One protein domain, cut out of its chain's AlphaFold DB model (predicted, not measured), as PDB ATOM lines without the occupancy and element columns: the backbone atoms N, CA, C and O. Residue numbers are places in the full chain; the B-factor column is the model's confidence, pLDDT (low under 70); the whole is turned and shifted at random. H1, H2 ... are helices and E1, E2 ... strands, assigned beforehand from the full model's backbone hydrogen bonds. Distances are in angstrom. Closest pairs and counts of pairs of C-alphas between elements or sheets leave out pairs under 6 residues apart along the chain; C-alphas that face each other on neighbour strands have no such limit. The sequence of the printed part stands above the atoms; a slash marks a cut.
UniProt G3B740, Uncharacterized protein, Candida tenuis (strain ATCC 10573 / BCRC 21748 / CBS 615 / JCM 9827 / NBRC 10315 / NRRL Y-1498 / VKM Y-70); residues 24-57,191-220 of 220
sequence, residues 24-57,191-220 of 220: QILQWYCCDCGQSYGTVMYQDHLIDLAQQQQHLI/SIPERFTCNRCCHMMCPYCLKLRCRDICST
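Overview. This is residues 24 to 57 and 191 to 220 of the 220 residues of an uncharacterized protein of Candida tenuis (strain ATCC 10573 / BCRC 21748 / CBS 615 / JCM 9827 / NBRC 10315 / NRRL Y-1498 / VKM Y-70) (UniProt G3B740). The longest helix, H1, sticks out as a lone arm from a small body of loops. In that body, chain stretches at residues 36 to 37 and 205 to 206 pair with the short strand E1, and the short helix H2 lies at an end of the body away from H1. The printed part has 64 residues with one named strand and two named helices, in the order E1, H1, H2; the class is mostly helix, though under half of the residues are in named elements. The whole is only just loose, close to extended, with a radius of gyration of the C-alphas of 15.7 A, and its outline is only just flat, spanning 46 by 31 by 17 A.

Arrangement. Look first at H1, residues 43 to 57, which stands free and is apart from both E1, residues 28 to 30, and H2, residues 210 to 217. At E1 you will find two short antiparallel pairings, of residues 28 to 29 with 36 to 37 and of residues 29 to 30 with 205 to 206; E1 pairs with no named strand. The closest C-alphas of E1 and H2, those of Tyr 29 and Leu 212, are 7.9 A apart. In H1 and H2 every O i to N i+4 pair is within hydrogen-bond range.

Along the chain. Find C-alpha 43 at (-43.472, -22.618, -47.987); from there H1 runs 21.2 A to C-alpha 57 at (-31.839, -38.271, -39.774). E1 spans 7.1 A from Trp 28 to Cys 30. H2 spans 10.3 A from Leu 210 to C-alpha 217 at (-41.465, 5.204, -34.068).

Size, cuts and confidence. The two C-alphas farthest apart, those of Ile 57 and Cys 218, are 48.0 A apart. Residues 58 to 190 are not printed, and C-alphas 57 and 191 are 31.1 A apart across that cut. The link from E1 to H1 is long, with 12 residues. Mean pLDDT of the printed part is 70.5, and 31 residues are under 70, among them residues 38 to 50.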
ATOM      1  N   GLN A  24     -42.356 -11.778 -46.953       54.25
ATOM      2  CA  GLN A  24     -42.676 -12.390 -45.661       54.25
ATOM      3  C   GLN A  24     -43.515 -11.479 -44.744       54.25
ATOM      4  O   GLN A  24     -42.994 -10.728 -43.912       54.25
ATOM      5  N   ILE A  25     -44.846 -11.602 -44.813       56.38
ATOM      6  CA  ILE A  25     -45.768 -11.079 -43.786       56.38
ATOM      7  C   ILE A  25     -45.688 -11.990 -42.553       56.38
ATOM      8  O   ILE A  25     -46.535 -12.847 -42.312       56.38
ATOM      9  N   LEU A  26     -44.627 -11.814 -41.767       62.94
ATOM     10  CA  LEU A  26     -44.302 -12.697 -40.645       62.94
ATOM     11  C   LEU A  26     -45.341 -12.654 -39.512       62.94
ATOM     12  O   LEU A  26     -45.516 -13.660 -38.825       62.94
ATOM     13  N   GLN A  27     -46.016 -11.519 -39.297       74.62
ATOM     14  CA  GLN A  27     -46.799 -11.259 -38.085       74.62
ATOM     15  C   GLN A  27     -47.965 -10.292 -38.354       74.62
ATOM     16  O   GLN A  27     -47.777  -9.240 -38.962       74.62
ATOM     17  N   TRP A  28     -49.163 -10.633 -37.874       83.44
ATOM     18  CA  TRP A  28     -50.373  -9.803 -37.970       83.44
ATOM     19  C   TRP A  28     -50.645  -9.110 -36.631       83.44
ATOM     20  O   TRP A  28     -50.374  -9.696 -35.584       83.44
ATOM     21  N   TYR A  29     -51.241  -7.909 -36.628       86.06
ATOM     22  CA  TYR A  29     -51.519  -7.146 -35.395       86.06
ATOM     23  C   TYR A  29     -52.959  -6.608 -35.352       86.06
ATOM     24  O   TYR A  29     -53.430  -6.083 -36.359       86.06
ATOM     25  N   CYS A  30     -53.668  -6.693 -34.214       87.75
ATOM     26  CA  CYS A  30     -54.972  -6.021 -34.057       87.75
ATOM     27  C   CYS A  30     -54.765  -4.510 -34.220       87.75
ATOM     28  O   CYS A  30     -54.029  -3.910 -33.432       87.75
ATOM     29  N   CYS A  31     -55.451  -3.894 -35.194       84.88
ATOM     30  CA  CYS A  31     -55.379  -2.451 -35.482       84.88
ATOM     31  C   CYS A  31     -55.858  -1.551 -34.314       84.88
ATOM     32  O   CYS A  31     -55.792  -0.322 -34.386       84.88
ATOM     33  N   ASP A  32     -56.334  -2.150 -33.225       86.81
ATOM     34  CA  ASP A  32     -56.764  -1.491 -31.999       86.81
ATOM     35  C   ASP A  32     -55.882  -1.879 -30.797       86.81
ATOM     36  O   ASP A  32     -55.008  -1.105 -30.404       86.81
ATOM     37  N   CYS A  33     -56.047  -3.090 -30.250       88.12
ATOM     38  CA  CYS A  33     -55.423  -3.499 -28.987       88.12
ATOM     39  C   CYS A  33     -53.932  -3.889 -29.080       88.12
ATOM     40  O   CYS A  33     -53.335  -4.261 -28.067       88.12
ATOM     41  N   GLY A  34     -53.332  -3.854 -30.276       84.25
ATOM     42  CA  GLY A  34     -51.912  -4.143 -30.512       84.25
ATOM     43  C   GLY A  34     -51.484  -5.607 -30.372       84.25
ATOM     44  O   GLY A  34     -50.318  -5.922 -30.599       84.25
ATOM     45  N   GLN A  35     -52.393  -6.519 -30.019       84.56
ATOM     46  CA  GLN A  35     -52.069  -7.938 -29.880       84.56
ATOM     47  C   GLN A  35     -51.660  -8.540 -31.230       84.56
ATOM     48  O   GLN A  35     -52.383  -8.397 -32.219       84.56
ATOM     49  N   SER A  36     -50.521  -9.235 -31.253       84.38
ATOM     50  CA  SER A  36     -49.999  -9.903 -32.442       84.38
ATOM     51  C   SER A  36     -50.406 -11.375 -32.526       84.38
ATOM     52  O   SER A  36     -50.579 -12.043 -31.506       84.38
ATOM     53  N   TYR A  37     -50.562 -11.876 -33.752       77.50
ATOM     54  CA  TYR A  37     -50.841 -13.278 -34.060       77.50
ATOM     55  C   TYR A  37     -49.941 -13.758 -35.206       77.50
ATOM     56  O   TYR A  37     -49.693 -13.035 -36.173       77.50
ATOM     57  N   GLY A  38     -49.505 -15.014 -35.090       68.19
ATOM     58  CA  GLY A  38     -48.722 -15.723 -36.098       68.19
ATOM     59  C   GLY A  38     -47.205 -15.518 -36.021       68.19
ATOM     60  O   GLY A  38     -46.706 -14.468 -35.626       68.19
ATOM     61  N   THR A  39     -46.499 -16.561 -36.453       58.56
ATOM     62  CA  THR A  39     -45.220 -16.474 -37.167       58.56
ATOM     63  C   THR A  39     -45.442 -17.219 -38.479       58.56
ATOM     64  O   THR A  39     -45.438 -18.453 -38.484       58.56
ATOM     65  N   VAL A  40     -45.754 -16.504 -39.560       51.66
ATOM     66  CA  VAL A  40     -46.092 -17.132 -40.847       51.66
ATOM     67  C   VAL A  40     -44.812 -17.641 -41.506       51.66
ATOM     68  O   VAL A  40     -44.059 -16.876 -42.102       51.66
ATOM     69  N   MET A  41     -44.557 -18.943 -41.380       49.47
ATOM     70  CA  MET A  41     -43.497 -19.622 -42.124       49.47
ATOM     71  C   MET A  41     -43.990 -19.900 -43.543       49.47
ATOM     72  O   MET A  41     -44.866 -20.739 -43.746       49.47
ATOM     73  N   TYR A  42     -43.428 -19.185 -44.516       47.09
ATOM     74  CA  TYR A  42     -43.715 -19.390 -45.934       47.09
ATOM     75  C   TYR A  42     -43.141 -20.728 -46.426       47.09
ATOM     76  O   TYR A  42     -42.243 -21.304 -45.806       47.09
ATOM     77  N   GLN A  43     -43.683 -21.238 -47.538       49.22
ATOM     78  CA  GLN A  43     -43.472 -22.618 -47.987       49.22
ATOM     79  C   GLN A  43     -41.988 -22.969 -48.209       49.22
ATOM     80  O   GLN A  43     -41.574 -24.059 -47.824       49.22
ATOM     81  N   ASP A  44     -41.179 -22.026 -48.705       54.81
ATOM     82  CA  ASP A  44     -39.714 -22.122 -48.802       54.81
ATOM     83  C   ASP A  44     -39.057 -22.540 -47.476       54.81
ATOM     84  O   ASP A  44     -38.335 -23.532 -47.418       54.81
ATOM     85  N   HIS A  45     -39.350 -21.837 -46.376       54.12
ATOM     86  CA  HIS A  45     -38.755 -22.139 -45.072       54.12
ATOM     87  C   HIS A  45     -39.252 -23.468 -44.489       54.12
ATOM     88  O   HIS A  45     -38.506 -24.142 -43.780       54.12
ATOM     89  N   LEU A  46     -40.482 -23.887 -44.804       59.09
ATOM     90  CA  LEU A  46     -40.973 -25.220 -44.435       59.09
ATOM     91  C   LEU A  46     -40.240 -26.326 -45.213       59.09
ATOM     92  O   LEU A  46     -39.933 -27.374 -44.641       59.09
ATOM     93  N   ILE A  47     -39.911 -26.080 -46.484       64.06
ATOM     94  CA  ILE A  47     -39.095 -26.971 -47.316       64.06
ATOM     95  C   ILE A  47     -37.655 -27.041 -46.778       64.06
ATOM     96  O   ILE A  47     -37.140 -28.145 -46.599       64.06
ATOM     97  N   ASP A  48     -37.034 -25.907 -46.447       65.19
ATOM     98  CA  ASP A  48     -35.677 -25.855 -45.886       65.19
ATOM     99  C   ASP A  48     -35.581 -26.588 -44.535       65.19
ATOM    100  O   ASP A  48     -34.673 -27.399 -44.329       65.19
ATOM    101  N   LEU A  49     -36.542 -26.378 -43.622       66.75
ATOM    102  CA  LEU A  49     -36.589 -27.103 -42.343       66.75
ATOM    103  C   LEU A  49     -36.787 -28.615 -42.541       66.75
ATOM    104  O   LEU A  49     -36.163 -29.410 -41.833       66.75
ATOM    105  N   ALA A  50     -37.622 -29.029 -43.501       66.31
ATOM    106  CA  ALA A  50     -37.832 -30.444 -43.809       66.31
ATOM    107  C   ALA A  50     -36.558 -31.103 -44.370       66.31
ATOM    108  O   ALA A  50     -36.168 -32.180 -43.911       66.31
ATOM    109  N   GLN A  51     -35.858 -30.434 -45.294       71.19
ATOM    110  CA  GLN A  51     -34.566 -30.894 -45.816       71.19
ATOM    111  C   GLN A  51     -33.505 -30.981 -44.707       71.19
ATOM    112  O   GLN A  51     -32.783 -31.978 -44.611       71.19
ATOM    113  N   GLN A  52     -33.444 -29.984 -43.816       71.12
ATOM    114  CA  GLN A  52     -32.508 -29.973 -42.691       71.12
ATOM    115  C   GLN A  52     -32.775 -31.125 -41.705       71.12
ATOM    116  O   GLN A  52     -31.829 -31.792 -41.274       71.12
ATOM    117  N   GLN A  53     -34.041 -31.428 -41.390       71.75
ATOM    118  CA  GLN A  53     -34.389 -32.610 -40.589       71.75
ATOM    119  C   GLN A  53     -34.002 -33.918 -41.288       71.75
ATOM    120  O   GLN A  53     -33.422 -34.799 -40.651       71.75
ATOM    121  N   GLN A  54     -34.264 -34.049 -42.592       70.62
ATOM    122  CA  GLN A  54     -33.926 -35.259 -43.344       70.62
ATOM    123  C   GLN A  54     -32.409 -35.517 -43.365       70.62
ATOM    124  O   GLN A  54     -31.975 -36.654 -43.157       70.62
ATOM    125  N   HIS A  55     -31.592 -34.470 -43.520       66.31
ATOM    126  CA  HIS A  55     -30.133 -34.577 -43.450       66.31
ATOM    127  C   HIS A  55     -29.642 -35.014 -42.056       66.31
ATOM    128  O   HIS A  55     -28.756 -35.863 -41.947       66.31
ATOM    129  N   LEU A  56     -30.246 -34.496 -40.979       70.62
ATOM    130  CA  LEU A  56     -29.935 -34.910 -39.602       70.62
ATOM    131  C   LEU A  56     -30.313 -36.375 -39.323       70.62
ATOM    132  O   LEU A  56     -29.585 -37.067 -38.609       70.62
ATOM    133  N   ILE A  57     -31.416 -36.867 -39.897       70.88
ATOM    134  CA  ILE A  57     -31.839 -38.271 -39.774       70.88
ATOM    135  C   ILE A  57     -30.836 -39.203 -40.468       70.88
ATOM    136  O   ILE A  57     -30.407 -40.183 -39.858       70.88
ATOM    137  N   SER A 191     -55.113 -21.223 -47.483       51.44
ATOM    138  CA  SER A 191     -55.640 -19.982 -48.037       51.44
ATOM    139  C   SER A 191     -55.519 -18.897 -46.971       51.44
ATOM    140  O   SER A 191     -56.042 -19.040 -45.865       51.44
ATOM    141  N   ILE A 192     -54.772 -17.833 -47.279       54.75
ATOM    142  CA  ILE A 192     -54.605 -16.708 -46.355       54.75
ATOM    143  C   ILE A 192     -56.012 -16.155 -46.101       54.75
ATOM    144  O   ILE A 192     -56.656 -15.731 -47.063       54.75
ATOM    145  N   PRO A 193     -56.526 -16.191 -44.857       58.47
ATOM    146  CA  PRO A 193     -57.891 -15.773 -44.588       58.47
ATOM    147  C   PRO A 193     -58.006 -14.283 -44.899       58.47
ATOM    148  O   PRO A 193     -57.365 -13.455 -44.252       58.47
ATOM    149  N   GLU A 194     -58.821 -13.962 -45.906       61.94
ATOM    150  CA  GLU A 194     -58.949 -12.628 -46.507       61.94
ATOM    151  C   GLU A 194     -59.228 -11.532 -45.465       61.94
ATOM    152  O   GLU A 194     -58.807 -10.382 -45.608       61.94
ATOM    153  N   ARG A 195     -59.883 -11.909 -44.361       73.06
ATOM    154  CA  ARG A 195     -59.975 -11.116 -43.138       73.06
ATOM    155  C   ARG A 195     -59.693 -12.000 -41.930       73.06
ATOM    156  O   ARG A 195     -60.320 -13.041 -41.758       73.06
ATOM    157  N   PHE A 196     -58.811 -11.536 -41.051       79.62
ATOM    158  CA  PHE A 196     -58.608 -12.112 -39.724       79.62
ATOM    159  C   PHE A 196     -59.057 -11.085 -38.677       79.62
ATOM    160  O   PHE A 196     -58.610  -9.938 -38.701       79.62
ATOM    161  N   THR A 197     -59.946 -11.464 -37.763       86.00
ATOM    162  CA  THR A 197     -60.371 -10.630 -36.625       86.00
ATOM    163  C   THR A 197     -59.682 -11.115 -35.355       86.00
ATOM    164  O   THR A 197     -59.470 -12.310 -35.166       86.00
ATOM    165  N   CYS A 198     -59.271 -10.203 -34.474       86.06
ATOM    166  CA  CYS A 198     -58.564 -10.608 -33.257       86.06
ATOM    167  C   CYS A 198     -59.546 -10.918 -32.122       86.06
ATOM    168  O   CYS A 198     -60.298 -10.052 -31.678       86.06
ATOM    169  N   ASN A 199     -59.442 -12.133 -31.577       86.88
ATOM    170  CA  ASN A 199     -60.326 -12.717 -30.560       86.88
ATOM    171  C   ASN A 199     -60.477 -11.900 -29.257       86.88
ATOM    172  O   ASN A 199     -61.316 -12.239 -28.430       86.88
ATOM    173  N   ARG A 200     -59.640 -10.875 -29.031       85.25
ATOM    174  CA  ARG A 200     -59.705  -9.978 -27.864       85.25
ATOM    175  C   ARG A 200     -60.427  -8.658 -28.145       85.25
ATOM    176  O   ARG A 200     -61.043  -8.113 -27.237       85.25
ATOM    177  N   CYS A 201     -60.271  -8.110 -29.349       90.06
ATOM    178  CA  CYS A 201     -60.735  -6.767 -29.713       90.06
ATOM    179  C   CYS A 201     -61.888  -6.789 -30.736       90.06
ATOM    180  O   CYS A 201     -62.489  -5.749 -30.973       90.06
ATOM    181  N   CYS A 202     -62.154  -7.933 -31.384       88.44
ATOM    182  CA  CYS A 202     -63.014  -8.134 -32.566       88.44
ATOM    183  C   CYS A 202     -62.669  -7.284 -33.808       88.44
ATOM    184  O   CYS A 202     -63.038  -7.654 -34.920       88.44
ATOM    185  N   HIS A 203     -61.892  -6.210 -33.654       89.38
ATOM    186  CA  HIS A 203     -61.300  -5.432 -34.734       89.38
ATOM    187  C   HIS A 203     -60.447  -6.287 -35.685       89.38
ATOM    188  O   HIS A 203     -59.865  -7.314 -35.305       89.38
ATOM    189  N   MET A 204     -60.340  -5.815 -36.931       85.31
ATOM    190  CA  MET A 204     -59.479  -6.421 -37.943       85.31
ATOM    191  C   MET A 204     -58.016  -6.467 -37.491       85.31
ATOM    192  O   MET A 204     -57.467  -5.526 -36.906       85.31
ATOM    193  N   MET A 205     -57.381  -7.587 -37.817       85.19
ATOM    194  CA  MET A 205     -55.941  -7.726 -37.802       85.19
ATOM    195  C   MET A 205     -55.360  -7.253 -39.126       85.19
ATOM    196  O   MET A 205     -55.884  -7.527 -40.202       85.19
ATOM    197  N   CYS A 206     -54.259  -6.529 -39.016       83.19
ATOM    198  CA  CYS A 206     -53.654  -5.767 -40.084       83.19
ATOM    199  C   CYS A 206     -52.209  -6.271 -40.266       83.19
ATOM    200  O   CYS A 206     -51.435  -6.194 -39.303       83.19
ATOM    201  N   PRO A 207     -51.820  -6.782 -41.452       75.19
ATOM    202  CA  PRO A 207     -50.468  -7.300 -41.685       75.19
ATOM    203  C   PRO A 207     -49.430  -6.169 -41.699       75.19
ATOM    204  O   PRO A 207     -48.322  -6.305 -41.190       75.19
ATOM    205  N   TYR A 208     -49.838  -5.000 -42.197       73.56
ATOM    206  CA  TYR A 208     -49.061  -3.765 -42.197       73.56
ATOM    207  C   TYR A 208     -49.763  -2.705 -41.344       73.56
ATOM    208  O   TYR A 208     -50.192  -1.665 -41.840       73.56
ATOM    209  N   CYS A 209     -49.937  -2.976 -40.046       74.56
ATOM    210  CA  CYS A 209     -50.583  -2.025 -39.146       74.56
ATOM    211  C   CYS A 209     -49.736  -0.751 -38.962       74.56
ATOM    212  O   CYS A 209     -48.851  -0.693 -38.103       74.56
ATOM    213  N   LEU A 210     -50.043   0.294 -39.737       65.56
ATOM    214  CA  LEU A 210     -49.399   1.606 -39.620       65.56
ATOM    215  C   LEU A 210     -49.523   2.173 -38.198       65.56
ATOM    216  O   LEU A 210     -48.557   2.721 -37.686       65.56
ATOM    217  N   LYS A 211     -50.656   1.955 -37.514       67.88
ATOM    218  CA  LYS A 211     -50.882   2.412 -36.130       67.88
ATOM    219  C   LYS A 211     -49.859   1.844 -35.134       67.88
ATOM    220  O   LYS A 211     -49.485   2.556 -34.206       67.88
ATOM    221  N   LEU A 212     -49.387   0.603 -35.320       64.00
ATOM    222  CA  LEU A 212     -48.289   0.063 -34.508       64.00
ATOM    223  C   LEU A 212     -46.944   0.635 -34.947       64.00
ATOM    224  O   LEU A 212     -46.257   1.191 -34.104       64.00
ATOM    225  N   ARG A 213     -46.611   0.619 -36.245       66.31
ATOM    226  CA  ARG A 213     -45.329   1.176 -36.721       66.31
ATOM    227  C   ARG A 213     -45.135   2.638 -36.296       66.31
ATOM    228  O   ARG A 213     -44.052   3.004 -35.856       66.31
ATOM    229  N   CYS A 214     -46.181   3.460 -36.367       66.44
ATOM    230  CA  CYS A 214     -46.163   4.832 -35.863       66.44
ATOM    231  C   CYS A 214     -46.016   4.893 -34.337       66.44
ATOM    232  O   CYS A 214     -45.293   5.751 -33.852       66.44
ATOM    233  N   ARG A 215     -46.643   3.987 -33.573       70.94
ATOM    234  CA  ARG A 215     -46.442   3.901 -32.117       70.94
ATOM    235  C   ARG A 215     -45.004   3.528 -31.756       70.94
ATOM    236  O   ARG A 215     -44.463   4.119 -30.830       70.94
ATOM    237  N   ASP A 216     -44.406   2.587 -32.479       63.16
ATOM    238  CA  ASP A 216     -43.027   2.149 -32.265       63.16
ATOM    239  C   ASP A 216     -42.055   3.309 -32.557       63.16
ATOM    240  O   ASP A 216     -41.213   3.636 -31.724       63.16
ATOM    241  N   ILE A 217     -42.243   4.010 -33.686       68.12
ATOM    242  CA  ILE A 217     -41.465   5.204 -34.068       68.12
ATOM    243  C   ILE A 217     -41.656   6.361 -33.072       68.12
ATOM    244  O   ILE A 217     -40.695   7.040 -32.732       68.12
ATOM    245  N   CYS A 218     -42.872   6.587 -32.571       61.53
ATOM    246  CA  CYS A 218     -43.168   7.627 -31.578       61.53
ATOM    247  C   CYS A 218     -42.827   7.227 -30.126       61.53
ATOM    248  O   CYS A 218     -43.256   7.915 -29.200       61.53
ATOM    249  N   SER A 219     -42.105   6.120 -29.910       59.38
ATOM    250  CA  SER A 219     -41.692   5.647 -28.577       59.38
ATOM    251  C   SER A 219     -40.199   5.837 -28.267       59.38
ATOM    252  O   SER A 219     -39.742   5.400 -27.209       59.38
ATOM    253  N   THR A 220     -39.466   6.510 -29.162       46.81
ATOM    254  CA  THR A 220     -38.047   6.887 -29.024       46.81
ATOM    255  C   THR A 220     -37.870   8.395 -28.921       46.81
ATOM    256  O   THR A 220     -37.151   8.825 -27.996       46.81
TER     257      THR A 220